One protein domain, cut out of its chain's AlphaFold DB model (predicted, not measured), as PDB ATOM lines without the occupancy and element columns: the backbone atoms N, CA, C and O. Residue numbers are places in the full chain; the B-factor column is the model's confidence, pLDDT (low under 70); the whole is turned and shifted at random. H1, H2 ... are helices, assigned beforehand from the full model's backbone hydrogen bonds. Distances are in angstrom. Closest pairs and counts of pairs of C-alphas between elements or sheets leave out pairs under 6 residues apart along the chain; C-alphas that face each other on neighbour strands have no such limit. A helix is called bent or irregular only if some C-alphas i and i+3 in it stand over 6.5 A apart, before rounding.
ATOM      1  N   ALA A 200      36.247 -29.900 -41.667       96.62
ATOM      2  CA  ALA A 200      35.142 -30.454 -40.889       96.62
ATOM      3  C   ALA A 200      34.386 -29.349 -40.140       96.62
ATOM      4  O   ALA A 200      33.153 -29.339 -40.128       96.62
ATOM      5  N   GLY A 201      35.109 -28.381 -39.573       96.19
ATOM      6  CA  GLY A 201      34.493 -27.217 -38.945       96.19
ATOM      7  C   GLY A 201      33.807 -26.295 -39.949       96.19
ATOM      8  O   GLY A 201      32.706 -25.812 -39.677       96.19
ATOM      9  N   VAL A 202      34.379 -26.126 -41.148       97.00
ATOM     10  CA  VAL A 202      33.708 -25.425 -42.256       97.00
ATOM     11  C   VAL A 202      32.397 -26.120 -42.620       97.00
ATOM     12  O   VAL A 202      31.370 -25.452 -42.725       97.00
ATOM     13  N   ALA A 203      32.388 -27.448 -42.764       96.94
ATOM     14  CA  ALA A 203      31.168 -28.195 -43.067       96.94
ATOM     15  C   ALA A 203      30.084 -27.998 -41.989       96.94
ATOM     16  O   ALA A 203      28.926 -27.743 -42.325       96.94
ATOM     17  N   ALA A 204      30.466 -28.032 -40.706       96.56
ATOM     18  CA  ALA A 204      29.553 -27.763 -39.596       96.56
ATOM     19  C   ALA A 204      28.980 -26.334 -39.643       96.56
ATOM     20  O   ALA A 204      27.771 -26.148 -39.489       96.56
ATOM     21  N   ALA A 205      29.820 -25.330 -39.920       95.25
ATOM     22  CA  ALA A 205      29.387 -23.940 -40.053       95.25
ATOM     23  C   ALA A 205      28.419 -23.747 -41.233       95.25
ATOM     24  O   ALA A 205      27.413 -23.048 -41.103       95.25
ATOM     25  N   VAL A 206      28.690 -24.386 -42.373       95.62
ATOM     26  CA  VAL A 206      27.814 -24.354 -43.553       95.62
ATOM     27  C   VAL A 206      26.446 -24.959 -43.230       95.62
ATOM     28  O   VAL A 206      25.419 -24.372 -43.573       95.62
ATOM     29  N   ASP A 207      26.406 -26.113 -42.565       93.62
ATOM     30  CA  ASP A 207      25.139 -26.751 -42.197       93.62
ATOM     31  C   ASP A 207      24.336 -25.887 -41.213       93.62
ATOM     32  O   ASP A 207      23.143 -25.663 -41.437       93.62
ATOM     33  N   ALA A 208      24.989 -25.319 -40.195       92.06
ATOM     34  CA  ALA A 208      24.366 -24.382 -39.261       92.06
ATOM     35  C   ALA A 208      23.788 -23.146 -39.980       92.06
ATOM     36  O   ALA A 208      22.657 -22.733 -39.709       92.06
ATOM     37  N   PHE A 209      24.521 -22.589 -40.948       91.12
ATOM     38  CA  PHE A 209      24.079 -21.448 -41.752       91.12
ATOM     39  C   PHE A 209      22.837 -21.777 -42.598       91.12
ATOM     40  O   PHE A 209      21.864 -21.023 -42.611       91.12
ATOM     41  N   VAL A 210      22.830 -22.931 -43.273       89.19
ATOM     42  CA  VAL A 210      21.741 -23.355 -44.176       89.19
ATOM     43  C   VAL A 210      20.465 -23.758 -43.423       89.19
ATOM     44  O   VAL A 210      19.361 -23.651 -43.972       89.19
ATOM     45  N   VAL A 211      20.604 -24.245 -42.186       88.56
ATOM     46  CA  VAL A 211      19.481 -24.569 -41.289       88.56
ATOM     47  C   VAL A 211      18.857 -23.312 -40.685       88.56
ATOM     48  O   VAL A 211      17.667 -23.325 -40.361       88.56
ATOM     49  N   ASN A 212      19.627 -22.232 -40.553       85.00
ATOM     50  CA  ASN A 212      19.143 -20.989 -39.974       85.00
ATOM     51  C   ASN A 212      18.025 -20.344 -40.818       85.00
ATOM     52  O   ASN A 212      17.857 -20.616 -42.011       85.00
ATOM     53  N   ASP A 213      17.254 -19.462 -40.181       84.19
ATOM     54  CA  ASP A 213      16.305 -18.590 -40.871       84.19
ATOM     55  C   ASP A 213      17.041 -17.770 -41.962       84.19
ATOM     56  O   ASP A 213      18.232 -17.474 -41.817       84.19
ATOM     57  N   PRO A 214      16.362 -17.376 -43.058       86.62
ATOM     58  CA  PRO A 214      16.982 -16.750 -44.232       86.62
ATOM     59  C   PRO A 214      17.311 -15.261 -44.005       86.62
ATOM     60  O   PRO A 214      16.854 -14.383 -44.738       86.62
ATOM     61  N   TYR A 215      18.082 -14.973 -42.955       86.06
ATOM     62  CA  TYR A 215      18.579 -13.638 -42.616       86.06
ATOM     63  C   TYR A 215      19.574 -13.107 -43.655       86.06
ATOM     64  O   TYR A 215      19.710 -11.900 -43.816       86.06
ATOM     65  N   TYR A 216      20.248 -14.013 -44.359       85.31
ATOM     66  CA  TYR A 216      21.265 -13.743 -45.369       85.31
ATOM     67  C   TYR A 216      20.668 -13.714 -46.783       85.31
ATOM     68  O   TYR A 216      19.707 -14.448 -47.025       85.31
ATOM     69  N   PRO A 217      21.223 -12.920 -47.720       87.81
ATOM     70  CA  PRO A 217      20.831 -12.941 -49.129       87.81
ATOM     71  C   PRO A 217      20.953 -14.334 -49.750       87.81
ATOM     72  O   PRO A 217      21.695 -15.188 -49.265       87.81
ATOM     73  N   ARG A 218      20.242 -14.584 -50.849       83.69
ATOM     74  CA  ARG A 218      20.413 -15.820 -51.626       83.69
ATOM     75  C   ARG A 218      21.443 -15.585 -52.731       83.69
ATOM     76  O   ARG A 218      21.360 -14.538 -53.357       83.69
ATOM     77  N   PRO A 219      22.325 -16.552 -53.041       80.12
ATOM     78  CA  PRO A 219      23.137 -16.482 -54.252       80.12
ATOM     79  C   PRO A 219      22.199 -16.440 -55.466       80.12
ATOM     80  O   PRO A 219      21.474 -17.415 -55.702       80.12
ATOM     81  N   GLY A 220      22.154 -15.316 -56.184       64.12
ATOM     82  CA  GLY A 220      21.133 -15.060 -57.208       64.12
ATOM     83  C   GLY A 220      21.225 -16.014 -58.403       64.12
ATOM     84  O   GLY A 220      20.192 -16.426 -58.914       64.12
ATOM     85  N   THR A 221      22.404 -16.573 -58.708       57.88
ATOM     86  CA  THR A 221      22.578 -17.661 -59.703       57.88
ATOM     87  C   THR A 221      21.698 -18.907 -59.484       57.88
ATOM     88  O   THR A 221      21.599 -19.764 -60.368       57.88
ATOM     89  N   LEU A 222      21.066 -19.048 -58.313       58.66
ATOM     90  CA  LEU A 222      20.174 -20.158 -57.965       58.66
ATOM     91  C   LEU A 222      18.681 -19.829 -58.101       58.66
ATOM     92  O   LEU A 222      17.856 -20.745 -58.044       58.66
ATOM     93  N   TYR A 223      18.323 -18.558 -58.285       61.59
ATOM     94  CA  TYR A 223      16.946 -18.072 -58.298       61.59
ATOM     95  C   TYR A 223      16.706 -17.185 -59.528       61.59
ATOM     96  O   TYR A 223      17.636 -16.713 -60.162       61.59
ATOM     97  N   ALA A 224      15.447 -17.019 -59.933       57.19
ATOM     98  CA  ALA A 224      15.097 -16.200 -61.101       57.19
ATOM     99  C   ALA A 224      14.960 -14.701 -60.762       57.19
ATOM    100  O   ALA A 224      14.523 -13.930 -61.612       57.19
ATOM    101  N   ASP A 225      15.274 -14.329 -59.521       60.81
ATOM    102  CA  ASP A 225      15.131 -12.978 -58.989       60.81
ATOM    103  C   ASP A 225      16.500 -12.270 -59.089       60.81
ATOM    104  O   ASP A 225      17.516 -12.904 -58.804       60.81
ATOM    105  N   ASP A 226      16.525 -10.981 -59.454       57.38
ATOM    106  CA  ASP A 226      17.726 -10.141 -59.683       57.38
ATOM    107  C   ASP A 226      18.532  -9.814 -58.391       57.38
ATOM    108  O   ASP A 226      19.113  -8.741 -58.250       57.38
ATOM    109  N   ASP A 227      18.568 -10.726 -57.415       66.88
ATOM    110  CA  ASP A 227      19.175 -10.531 -56.088       66.88
ATOM    111  C   ASP A 227      20.699 -10.824 -56.060       66.88
ATOM    112  O   ASP A 227      21.280 -10.918 -54.975       66.88
ATOM    113  N   ASP A 228      21.353 -11.000 -57.221       64.38
ATOM    114  CA  ASP A 228      22.784 -11.360 -57.338       64.38
ATOM    115  C   ASP A 228      23.695 -10.364 -56.597       64.38
ATOM    116  O   ASP A 228      24.551 -10.773 -55.806       64.38
ATOM    117  N   ASP A 229      23.429  -9.065 -56.750       81.06
ATOM    118  CA  ASP A 229      24.239  -7.995 -56.156       81.06
ATOM    119  C   ASP A 229      24.281  -8.066 -54.614       81.06
ATOM    120  O   ASP A 229      25.297  -7.743 -53.995       81.06
ATOM    121  N   LEU A 230      23.200  -8.527 -53.963       86.88
ATOM    122  CA  LEU A 230      23.127  -8.614 -52.498       86.88
ATOM    123  C   LEU A 230      24.006  -9.737 -51.941       86.88
ATOM    124  O   LEU A 230      24.590  -9.587 -50.864       86.88
ATOM    125  N   TRP A 231      24.068 -10.881 -52.629       89.31
ATOM    126  CA  TRP A 231      24.916 -11.992 -52.200       89.31
ATOM    127  C   TRP A 231      26.391 -11.663 -52.370       89.31
ATOM    128  O   TRP A 231      27.174 -11.950 -51.465       89.31
ATOM    129  N   ASP A 232      26.755 -11.058 -53.497       88.88
ATOM    130  CA  ASP A 232      28.138 -10.694 -53.778       88.88
ATOM    131  C   ASP A 232      28.656  -9.692 -52.741       88.88
ATOM    132  O   ASP A 232      29.721  -9.908 -52.159       88.88
ATOM    133  N   GLU A 233      27.853  -8.681 -52.399       88.19
ATOM    134  CA  GLU A 233      28.174  -7.729 -51.333       88.19
ATOM    135  C   GLU A 233      28.328  -8.416 -49.963       88.19
ATOM    136  O   GLU A 233      29.292  -8.165 -49.233       88.19
ATOM    137  N   PHE A 234      27.410  -9.323 -49.609       89.81
ATOM    138  CA  PHE A 234      27.508 -10.097 -48.370       89.81
ATOM    139  C   PHE A 234      28.782 -10.955 -48.334       89.81
ATOM    140  O   PHE A 234      29.480 -10.984 -47.319       89.81
ATOM    141  N   ALA A 235      29.091 -11.658 -49.425       91.44
ATOM    142  CA  ALA A 235      30.239 -12.550 -49.516       91.44
ATOM    143  C   ALA A 235      31.560 -11.773 -49.466       91.44
ATOM    144  O   ALA A 235      32.464 -12.164 -48.727       91.44
ATOM    145  N   GLU A 236      31.665 -10.655 -50.189       90.88
ATOM    146  CA  GLU A 236      32.835  -9.775 -50.153       90.88
ATOM    147  C   GLU A 236      33.078  -9.254 -48.734       90.88
ATOM    148  O   GLU A 236      34.183  -9.398 -48.197       90.88
ATOM    149  N   ARG A 237      32.033  -8.733 -48.075       87.50
ATOM    150  CA  ARG A 237      32.160  -8.262 -46.695       87.50
ATOM    151  C   ARG A 237      32.532  -9.392 -45.743       87.50
ATOM    152  O   ARG A 237      33.405  -9.193 -44.899       87.50
ATOM    153  N   TYR A 238      31.878 -10.549 -45.840       90.25
ATOM    154  CA  TYR A 238      32.172 -11.698 -44.987       90.25
ATOM    155  C   TYR A 238      33.660 -12.053 -45.059       90.25
ATOM    156  O   TYR A 238      34.313 -12.159 -44.024       90.25
ATOM    157  N   LEU A 239      34.220 -12.143 -46.270       92.25
ATOM    158  CA  LEU A 239      35.633 -12.451 -46.481       92.25
ATOM    159  C   LEU A 239      36.562 -11.370 -45.904       92.25
ATOM    160  O   LEU A 239      37.531 -11.711 -45.223       92.25
ATOM    161  N   ASP A 240      36.256 -10.085 -46.111       88.06
ATOM    162  CA  ASP A 240      37.025  -8.967 -45.542       88.06
ATOM    163  C   ASP A 240      37.015  -8.982 -44.000       88.06
ATOM    164  O   ASP A 240      38.063  -8.872 -43.356       88.06
ATOM    165  N   VAL A 241      35.843  -9.174 -43.384       85.25
ATOM    166  CA  VAL A 241      35.704  -9.262 -41.921       85.25
ATOM    167  C   VAL A 241      36.434 -10.486 -41.375       85.25
ATOM    168  O   VAL A 241      37.163 -10.368 -40.389       85.25
ATOM    169  N   SER A 242      36.271 -11.651 -42.005       88.12
ATOM    170  CA  SER A 242      36.945 -12.877 -41.581       88.12
ATOM    171  C   SER A 242      38.463 -12.733 -41.631       88.12
ATOM    172  O   SER A 242      39.128 -13.120 -40.673       88.12
ATOM    173  N   ALA A 243      39.015 -12.121 -42.683       86.12
ATOM    174  CA  ALA A 243      40.452 -11.866 -42.776       86.12
ATOM    175  C   ALA A 243      40.951 -11.006 -41.600       86.12
ATOM    176  O   ALA A 243      41.950 -11.339 -40.962       86.12
ATOM    177  N   LYS A 244      40.217  -9.942 -41.247       82.75
ATOM    178  CA  LYS A 244      40.552  -9.062 -40.112       82.75
ATOM    179  C   LYS A 244      40.502  -9.790 -38.770       82.75
ATOM    180  O   LYS A 244      41.413  -9.634 -37.955       82.75
ATOM    181  N   ILE A 245      39.464 -10.596 -38.546       81.25
ATOM    182  CA  ILE A 245      39.303 -11.366 -37.307       81.25
ATOM    183  C   ILE A 245      40.436 -12.390 -37.168       81.25
ATOM    184  O   ILE A 245      41.107 -12.406 -36.136       81.25
ATOM    185  N   LEU A 246      40.717 -13.175 -38.213       82.69
ATOM    186  CA  LEU A 246      41.751 -14.217 -38.186       82.69
ATOM    187  C   LEU A 246      43.160 -13.651 -37.946       82.69
ATOM    188  O   LEU A 246      43.950 -14.255 -37.223       82.69
ATOM    189  N   VAL A 247      43.462 -12.463 -38.481       76.56
ATOM    190  CA  VAL A 247      44.725 -11.759 -38.194       76.56
ATOM    191  C   VAL A 247      44.799 -11.316 -36.726       76.56
ATOM    192  O   VAL A 247      45.857 -11.416 -36.101       76.56
ATOM    193  N   SER A 248      43.684 -10.837 -36.162       68.56
ATOM    194  CA  SER A 248      43.638 -10.271 -34.808       68.56
ATOM    195  C   SER A 248      43.801 -11.297 -33.680       68.56
ATOM    196  O   SER A 248      44.269 -10.939 -32.597       68.56
ATOM    197  N   GLU A 249      43.438 -12.565 -33.904       66.44
ATOM    198  CA  GLU A 249      43.406 -13.561 -32.829       66.44
ATOM    199  C   GLU A 249      44.780 -14.141 -32.478       66.44
ATOM    200  O   GLU A 249      45.017 -14.438 -31.306       66.44
ATOM    201  N   THR A 250      45.698 -14.307 -33.439       56.56
ATOM    202  CA  THR A 250      46.936 -15.080 -33.189       56.56
ATOM    203  C   THR A 250      48.161 -14.701 -34.048       56.56
ATOM    204  O   THR A 250      49.187 -15.376 -33.962       56.56
ATOM    205  N   GLY A 251      48.135 -13.601 -34.814       61.50
ATOM    206  CA  GLY A 251      49.242 -13.235 -35.717       61.50
ATOM    207  C   GLY A 251      49.185 -14.001 -37.052       61.50
ATOM    208  O   GLY A 251      48.099 -14.440 -37.429       61.50
ATOM    209  N   PRO A 252      50.302 -14.145 -37.801       61.44
ATOM    210  CA  PRO A 252      50.303 -14.825 -39.100       61.44
ATOM    211  C   PRO A 252      49.782 -16.258 -38.971       61.44
ATOM    212  O   PRO A 252      50.360 -17.064 -38.240       61.44
ATOM    213  N   GLN A 253      48.702 -16.569 -39.683       70.12
ATOM    214  CA  GLN A 253      48.123 -17.906 -39.686       70.12
ATOM    215  C   GLN A 253      48.823 -18.813 -40.702       70.12
ATOM    216  O   GLN A 253      49.408 -18.333 -41.678       70.12
ATOM    217  N   PRO A 254      48.749 -20.145 -40.535       77.62
ATOM    218  CA  PRO A 254      48.980 -21.056 -41.646       77.62
ATOM    219  C   PRO A 254      48.089 -20.661 -42.830       77.62
ATOM    220  O   PRO A 254      46.895 -20.438 -42.644       77.62
ATOM    221  N   GLN A 255      48.643 -20.656 -44.046       78.56
ATOM    222  CA  GLN A 255      47.923 -20.286 -45.281       78.56
ATOM    223  C   GLN A 255      46.579 -21.013 -45.439       78.56
ATOM    224  O   GLN A 255      45.634 -20.475 -45.998       78.56
ATOM    225  N   PHE A 256      46.472 -22.237 -44.917       83.31
ATOM    226  CA  PHE A 256      45.233 -23.006 -44.941       83.31
ATOM    227  C   PHE A 256      44.096 -22.366 -44.122       83.31
ATOM    228  O   PHE A 256      42.954 -22.371 -44.573       83.31
ATOM    229  N   ILE A 257      44.388 -21.773 -42.959       85.19
ATOM    230  CA  ILE A 257      43.371 -21.115 -42.122       85.19
ATOM    231  C   ILE A 257      42.782 -19.893 -42.841       85.19
ATOM    232  O   ILE A 257      41.581 -19.646 -42.752       85.19
ATOM    233  N   GLU A 258      43.596 -19.174 -43.618       85.94
ATOM    234  CA  GLU A 258      43.154 -18.028 -44.425       85.94
ATOM    235  C   GLU A 258      42.179 -18.429 -45.551       85.94
ATOM    236  O   GLU A 258      41.403 -17.597 -46.020       85.94
ATOM    237  N   LEU A 259      42.169 -19.705 -45.960       92.06
ATOM    238  CA  LEU A 259      41.261 -20.235 -46.984       92.06
ATOM    239  C   LEU A 259      39.900 -20.678 -46.427       92.06
ATOM    240  O   LEU A 259      38.942 -20.794 -47.192       92.06
ATOM    241  N   LEU A 260      39.777 -20.913 -45.116       95.19
ATOM    242  CA  LEU A 260      38.540 -21.430 -44.512       95.19
ATOM    243  C   LEU A 260      37.306 -20.544 -44.781       95.19
ATOM    244  O   LEU A 260      36.262 -21.104 -45.126       95.19
ATOM    245  N   PRO A 261      37.380 -19.196 -44.718       95.31
ATOM    246  CA  PRO A 261      36.240 -18.339 -45.062       95.31
ATOM    247  C   PRO A 261      35.780 -18.499 -46.518       95.31
ATOM    248  O   PRO A 261      34.583 -18.468 -46.804       95.31
ATOM    249  N   GLN A 262      36.713 -18.722 -47.450       95.94
ATOM    250  CA  GLN A 262      36.381 -18.968 -48.857       95.94
ATOM    251  C   GLN A 262      35.701 -20.328 -49.033       95.94
ATOM    252  O   GLN A 262      34.688 -20.423 -49.730       95.94
ATOM    253  N   LEU A 263      36.214 -21.366 -48.360       96.81
ATOM    254  CA  LEU A 263      35.592 -22.692 -48.346       96.81
ATOM    255  C   LEU A 263      34.178 -22.644 -47.755       96.81
ATOM    256  O   LEU A 263      33.284 -23.318 -48.265       96.81
ATOM    257  N   PHE A 264      33.946 -21.813 -46.737       96.88
ATOM    258  CA  PHE A 264      32.614 -21.585 -46.181       96.88
ATOM    259  C   PHE A 264      31.650 -20.997 -47.220       96.88
ATOM    260  O   PHE A 264      30.600 -21.592 -47.467       96.88
ATOM    261  N   ILE A 265      32.007 -19.889 -47.882       95.69
ATOM    262  CA  ILE A 265      31.156 -19.262 -48.913       95.69
ATOM    263  C   ILE A 265      30.834 -20.255 -50.039       95.69
ATOM    264  O   ILE A 265      29.670 -20.423 -50.412       95.69
ATOM    265  N   GLN A 266      31.841 -20.977 -50.539       95.44
ATOM    266  CA  GLN A 266      31.654 -21.998 -51.574       95.44
ATOM    267  C   GLN A 266      30.754 -23.148 -51.097       95.44
ATOM    268  O   GLN A 266      29.867 -23.594 -51.831       95.44
ATOM    269  N   GLY A 267      30.948 -23.603 -49.858       95.69
ATOM    270  CA  GLY A 267      30.142 -24.646 -49.235       95.69
ATOM    271  C   GLY A 267      28.672 -24.249 -49.106       95.69
ATOM    272  O   GLY A 267      27.793 -25.041 -49.456       95.69
ATOM    273  N   VAL A 268      28.390 -23.010 -48.688       94.06
ATOM    274  CA  VAL A 268      27.022 -22.474 -48.619       94.06
ATOM    275  C   VAL A 268      26.367 -22.467 -50.000       94.06
ATOM    276  O   VAL A 268      25.268 -23.009 -50.147       94.06
ATOM    277  N   ILE A 269      27.044 -21.935 -51.024       92.38
ATOM    278  CA  ILE A 269      26.527 -21.914 -52.404       92.38
ATOM    279  C   ILE A 269      26.188 -23.339 -52.866       92.38
ATOM    280  O   ILE A 269      25.079 -23.594 -53.342       92.38
ATOM    281  N   GLY A 270      27.108 -24.290 -52.672       92.75
ATOM    282  CA  GLY A 270      26.907 -25.689 -53.049       92.75
ATOM    283  C   GLY A 270      25.718 -26.342 -52.336       92.75
ATOM    284  O   GLY A 270      24.903 -27.023 -52.966       92.75
ATOM    285  N   ARG A 271      25.566 -26.110 -51.026       92.44
ATOM    286  CA  ARG A 271      24.466 -26.682 -50.231       92.44
ATOM    287  C   ARG A 271      23.110 -26.086 -50.591       92.44
ATOM    288  O   ARG A 271      22.137 -26.840 -50.689       92.44
ATOM    289  N   LEU A 272      23.039 -24.776 -50.829       88.81
ATOM    290  CA  LEU A 272      21.816 -24.109 -51.281       88.81
ATOM    291  C   LEU A 272      21.412 -24.575 -52.683       88.81
ATOM    292  O   LEU A 272      20.244 -24.905 -52.894       88.81
ATOM    293  N   LYS A 273      22.373 -24.713 -53.604       88.38
ATOM    294  CA  LYS A 273      22.125 -25.244 -54.950       88.38
ATOM    295  C   LYS A 273      21.505 -26.638 -54.906       88.38
ATOM    296  O   LYS A 273      20.437 -26.861 -55.471       88.38
ATOM    297  N   ALA A 274      22.118 -27.547 -54.149       89.69
ATOM    298  CA  ALA A 274      21.614 -28.908 -53.999       89.69
ATOM    299  C   ALA A 274      20.217 -28.952 -53.345       89.69
ATOM    300  O   ALA A 274      19.418 -29.847 -53.626       89.69
ATOM    301  N   LYS A 275      19.907 -28.008 -52.446       87.62
ATOM    302  CA  LYS A 275      18.581 -27.889 -51.817       87.62
ATOM    303  C   LYS A 275      17.512 -27.485 -52.836       87.62
ATOM    304  O   LYS A 275      16.444 -28.099 -52.844       87.62
ATOM    305  N   GLU A 276      17.803 -26.520 -53.703       83.81
ATOM    306  CA  GLU A 276      16.872 -26.089 -54.752       83.81
ATOM    307  C   GLU A 276      16.700 -27.135 -55.858       83.81
ATOM    308  O   GLU A 276      15.577 -27.369 -56.304       83.81
ATOM    309  N   GLU A 277      17.764 -27.834 -56.256       87.94
ATOM    310  CA  GLU A 277      17.677 -28.947 -57.212       87.94
ATOM    311  C   GLU A 277      16.729 -30.045 -56.704       87.94
ATOM    312  O   GLU A 277      15.764 -30.386 -57.391       87.94
ATOM    313  N   ARG A 278      16.897 -30.493 -55.449       89.38
ATOM    314  CA  ARG A 278      15.993 -31.472 -54.813       89.38
ATOM    315  C   ARG A 278      14.540 -31.003 -54.771       89.38
ATOM    316  O   ARG A 278      13.614 -31.793 -54.966       89.38
ATOM    317  N   LYS A 279      14.318 -29.712 -54.508       86.62
ATOM    318  CA  LYS A 279      12.978 -29.111 -54.485       86.62
ATOM    319  C   LYS A 279      12.344 -29.111 -55.879       86.62
ATOM    320  O   LYS A 279      11.175 -29.466 -56.011       86.62
ATOM    321  N   ARG A 280      13.108 -28.766 -56.922       86.62
ATOM    322  CA  ARG A 280      12.652 -28.800 -58.323       86.62
ATOM    323  C   ARG A 280      12.342 -30.218 -58.790       86.62
ATOM    324  O   ARG A 280      11.342 -30.412 -59.473       86.62
ATOM    325  N   GLU A 281      13.160 -31.199 -58.421       90.00
ATOM    326  CA  GLU A 281      12.910 -32.616 -58.716       90.00
ATOM    327  C   GLU A 281      11.634 -33.118 -58.040       90.00
ATOM    328  O   GLU A 281      10.790 -33.728 -58.693       90.00
ATOM    329  N   SER A 282      11.442 -32.772 -56.766       90.44
ATOM    330  CA  SER A 282      10.240 -33.135 -56.008       90.44
ATOM    331  C   SER A 282       8.973 -32.528 -56.622       90.44
ATOM    332  O   SER A 282       7.969 -33.217 -56.779       90.44
ATOM    333  N   LEU A 283       9.021 -31.253 -57.033       87.56
ATOM    334  CA  LEU A 283       7.912 -30.594 -57.732       87.56
ATOM    335  C   LEU A 283       7.624 -31.231 -59.094       87.56
ATOM    336  O   LEU A 283       6.462 -31.416 -59.442       87.56
ATOM    337  N   ARG A 284       8.663 -31.588 -59.859       88.75
ATOM    338  CA  ARG A 284       8.500 -32.288 -61.141       88.75
ATOM    339  C   ARG A 284       7.826 -33.642 -60.955       88.75
ATOM    340  O   ARG A 284       6.889 -33.915 -61.692       88.75
ATOM    341  N   SER A 285       8.260 -34.425 -59.963       89.19
ATOM    342  CA  SER A 285       7.647 -35.717 -59.626       89.19
ATOM    343  C   SER A 285       6.171 -35.556 -59.261       89.19
ATOM    344  O   SER A 285       5.319 -36.244 -59.811       89.19
ATOM    345  N   LEU A 286       5.855 -34.587 -58.397       86.75
ATOM    346  CA  LEU A 286       4.479 -34.325 -57.978       86.75
ATOM    347  C   LEU A 286       3.590 -33.914 -59.159       86.75
ATOM    348  O   LEU A 286       2.445 -34.340 -59.259       86.75
ATOM    349  N   MET A 287       4.113 -33.086 -60.069       82.50
ATOM    350  CA  MET A 287       3.382 -32.713 -61.276       82.50
ATOM    351  C   MET A 287       3.166 -33.925 -62.182       82.50
ATOM    352  O   MET A 287       2.043 -34.130 -62.620       82.50
ATOM    353  N   THR A 288       4.191 -34.740 -62.454       83.50
ATOM    354  CA  THR A 288       4.027 -35.933 -63.301       83.50
ATOM    355  C   THR A 288       2.985 -36.903 -62.757       83.50
ATOM    356  O   THR A 288       2.246 -37.465 -63.558       83.50
ATOM    357  N   ASP A 289       2.869 -37.033 -61.434       79.12
ATOM    358  CA  ASP A 289       1.848 -37.875 -60.803       79.12
ATOM    359  C   ASP A 289       0.434 -37.290 -60.990       79.12
ATOM    360  O   ASP A 289      -0.494 -38.025 -61.312       79.12
ATOM    361  N   ILE A 290       0.272 -35.963 -60.896       76.44
ATOM    362  CA  ILE A 290      -1.019 -35.275 -61.112       76.44
ATOM    363  C   ILE A 290      -1.492 -35.361 -62.574       76.44
ATOM    364  O   ILE A 290      -2.691 -35.395 -62.821       76.44
ATOM    365  N   TRP A 291      -0.579 -35.371 -63.551       65.44
ATOM    366  CA  TRP A 291      -0.926 -35.480 -64.981       65.44
ATOM    367  C   TRP A 291      -1.046 -36.932 -65.477       65.44
ATOM    368  O   TRP A 291      -1.342 -37.144 -66.655       65.44
ATOM    369  N   ALA A 292      -0.770 -37.917 -64.616       62.31
ATOM    370  CA  ALA A 292      -0.921 -39.342 -64.911       62.31
ATOM    371  C   ALA A 292      -2.275 -39.925 -64.445       62.31
ATOM    372  O   ALA A 292      -2.590 -41.056 -64.823       62.31
TER     373      ALA A 292
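What this domain is: This is residues 200 to 292 of the 293 residues of the protein "DUF3669 domain-containing protein" of Aplosporella prunicola CBS 121167 (UniProt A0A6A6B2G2). One very long helix, H3, has H2 folded back beside its first part as a helical hairpin that opens like a narrow V, while the short helix H1 packs slantwise on another side of that same part of H3. The far part of H3, from residue 278 on, sticks out alone as an arm and makes much of the length, and the link of residues 212 to 227 leads from the end of H1 over to the open end of the V, where H2 begins. The printed part has 93 residues with three named helices, H1, H2 and H3 in that order along the chain, and no named strand; the class is all helix. The whole is loose, with a radius of gyration of the C-alphas of 17.0 A, and its C-alphas span 64 by 29 by 21 A.

How they stand to each other: H1, residues 200 to 211, touches H3, residues 255 to 290, with 16 pairs of C-alphas within 8 A. Their closest C-alphas are those of Val 206 and Val 268, 5.5 A apart. The two run the same way at a steep tilt of 43 degrees, and H3 touches H1 with residues 260 to 272 alone. A long link of 16 residues leads from H1 to H2, residues 228 to 250, and H1 and H2 are apart. H2 touches H3 with 7 pairs of C-alphas within 8 A, the closest being those of Leu 239 and Pro 261, 6.1 A apart. H2 and H3 run opposite ways at a shallow tilt of 34 degrees, only just short of steep, and form a helical hairpin; their centres are 21.1 A apart. H3 touches H2 with residues 258 to 265 alone. H3 has a kink of 36 degrees near residue 262. In H1 every O i to N i+4 pair is within hydrogen-bond range; in H2 it is 18 of 19 pairs and in H3 28 of 32.

Where its parts are: The printed part begins with H1, whose first C-alpha, that of Ala 200, is at (35.142, -30.454, -40.889). H1 has 12 residues and ends at Val 211. H2 has 23 residues and measures 34.4 A from its first to its last C-alpha; C-alpha 228 is at (22.784, -11.360, -57.338). H2 is neither bent nor irregular, but only just: C-alphas 247 and 250 are 6.4 A apart. H3 is the longest helix, with 36 residues and 53.6 A from the C-alpha of Gln 255 to that of Ile 290, the latter at (-1.019, -35.275, -61.112). It is irregular, but only just, with C-alphas 258 and 261 at a distance of 7.0 A, and its line is a rough one.

The domain as a whole: The two C-alphas farthest apart are those of Gly 251 and Ala 292, at 63.6 A. Residues 248 to 256, of which 248 to 250 belong to H2, stand free, and so do residues 278 to 292, of which 278 to 290 belong to H3. Without these stretches the body has 69 residues, spans 38 by 25 by 19 A and has a radius of gyration of 12.2 A. The printed part has no cut. The link from H1 to H2 is long, and the link from H2 to H3, with 4 residues, is tight. The mean pLDDT of the printed part is 83.9, and the model's confidence is low, under 70, at residues 220 to 228, 248 to 252 and 291 to 292.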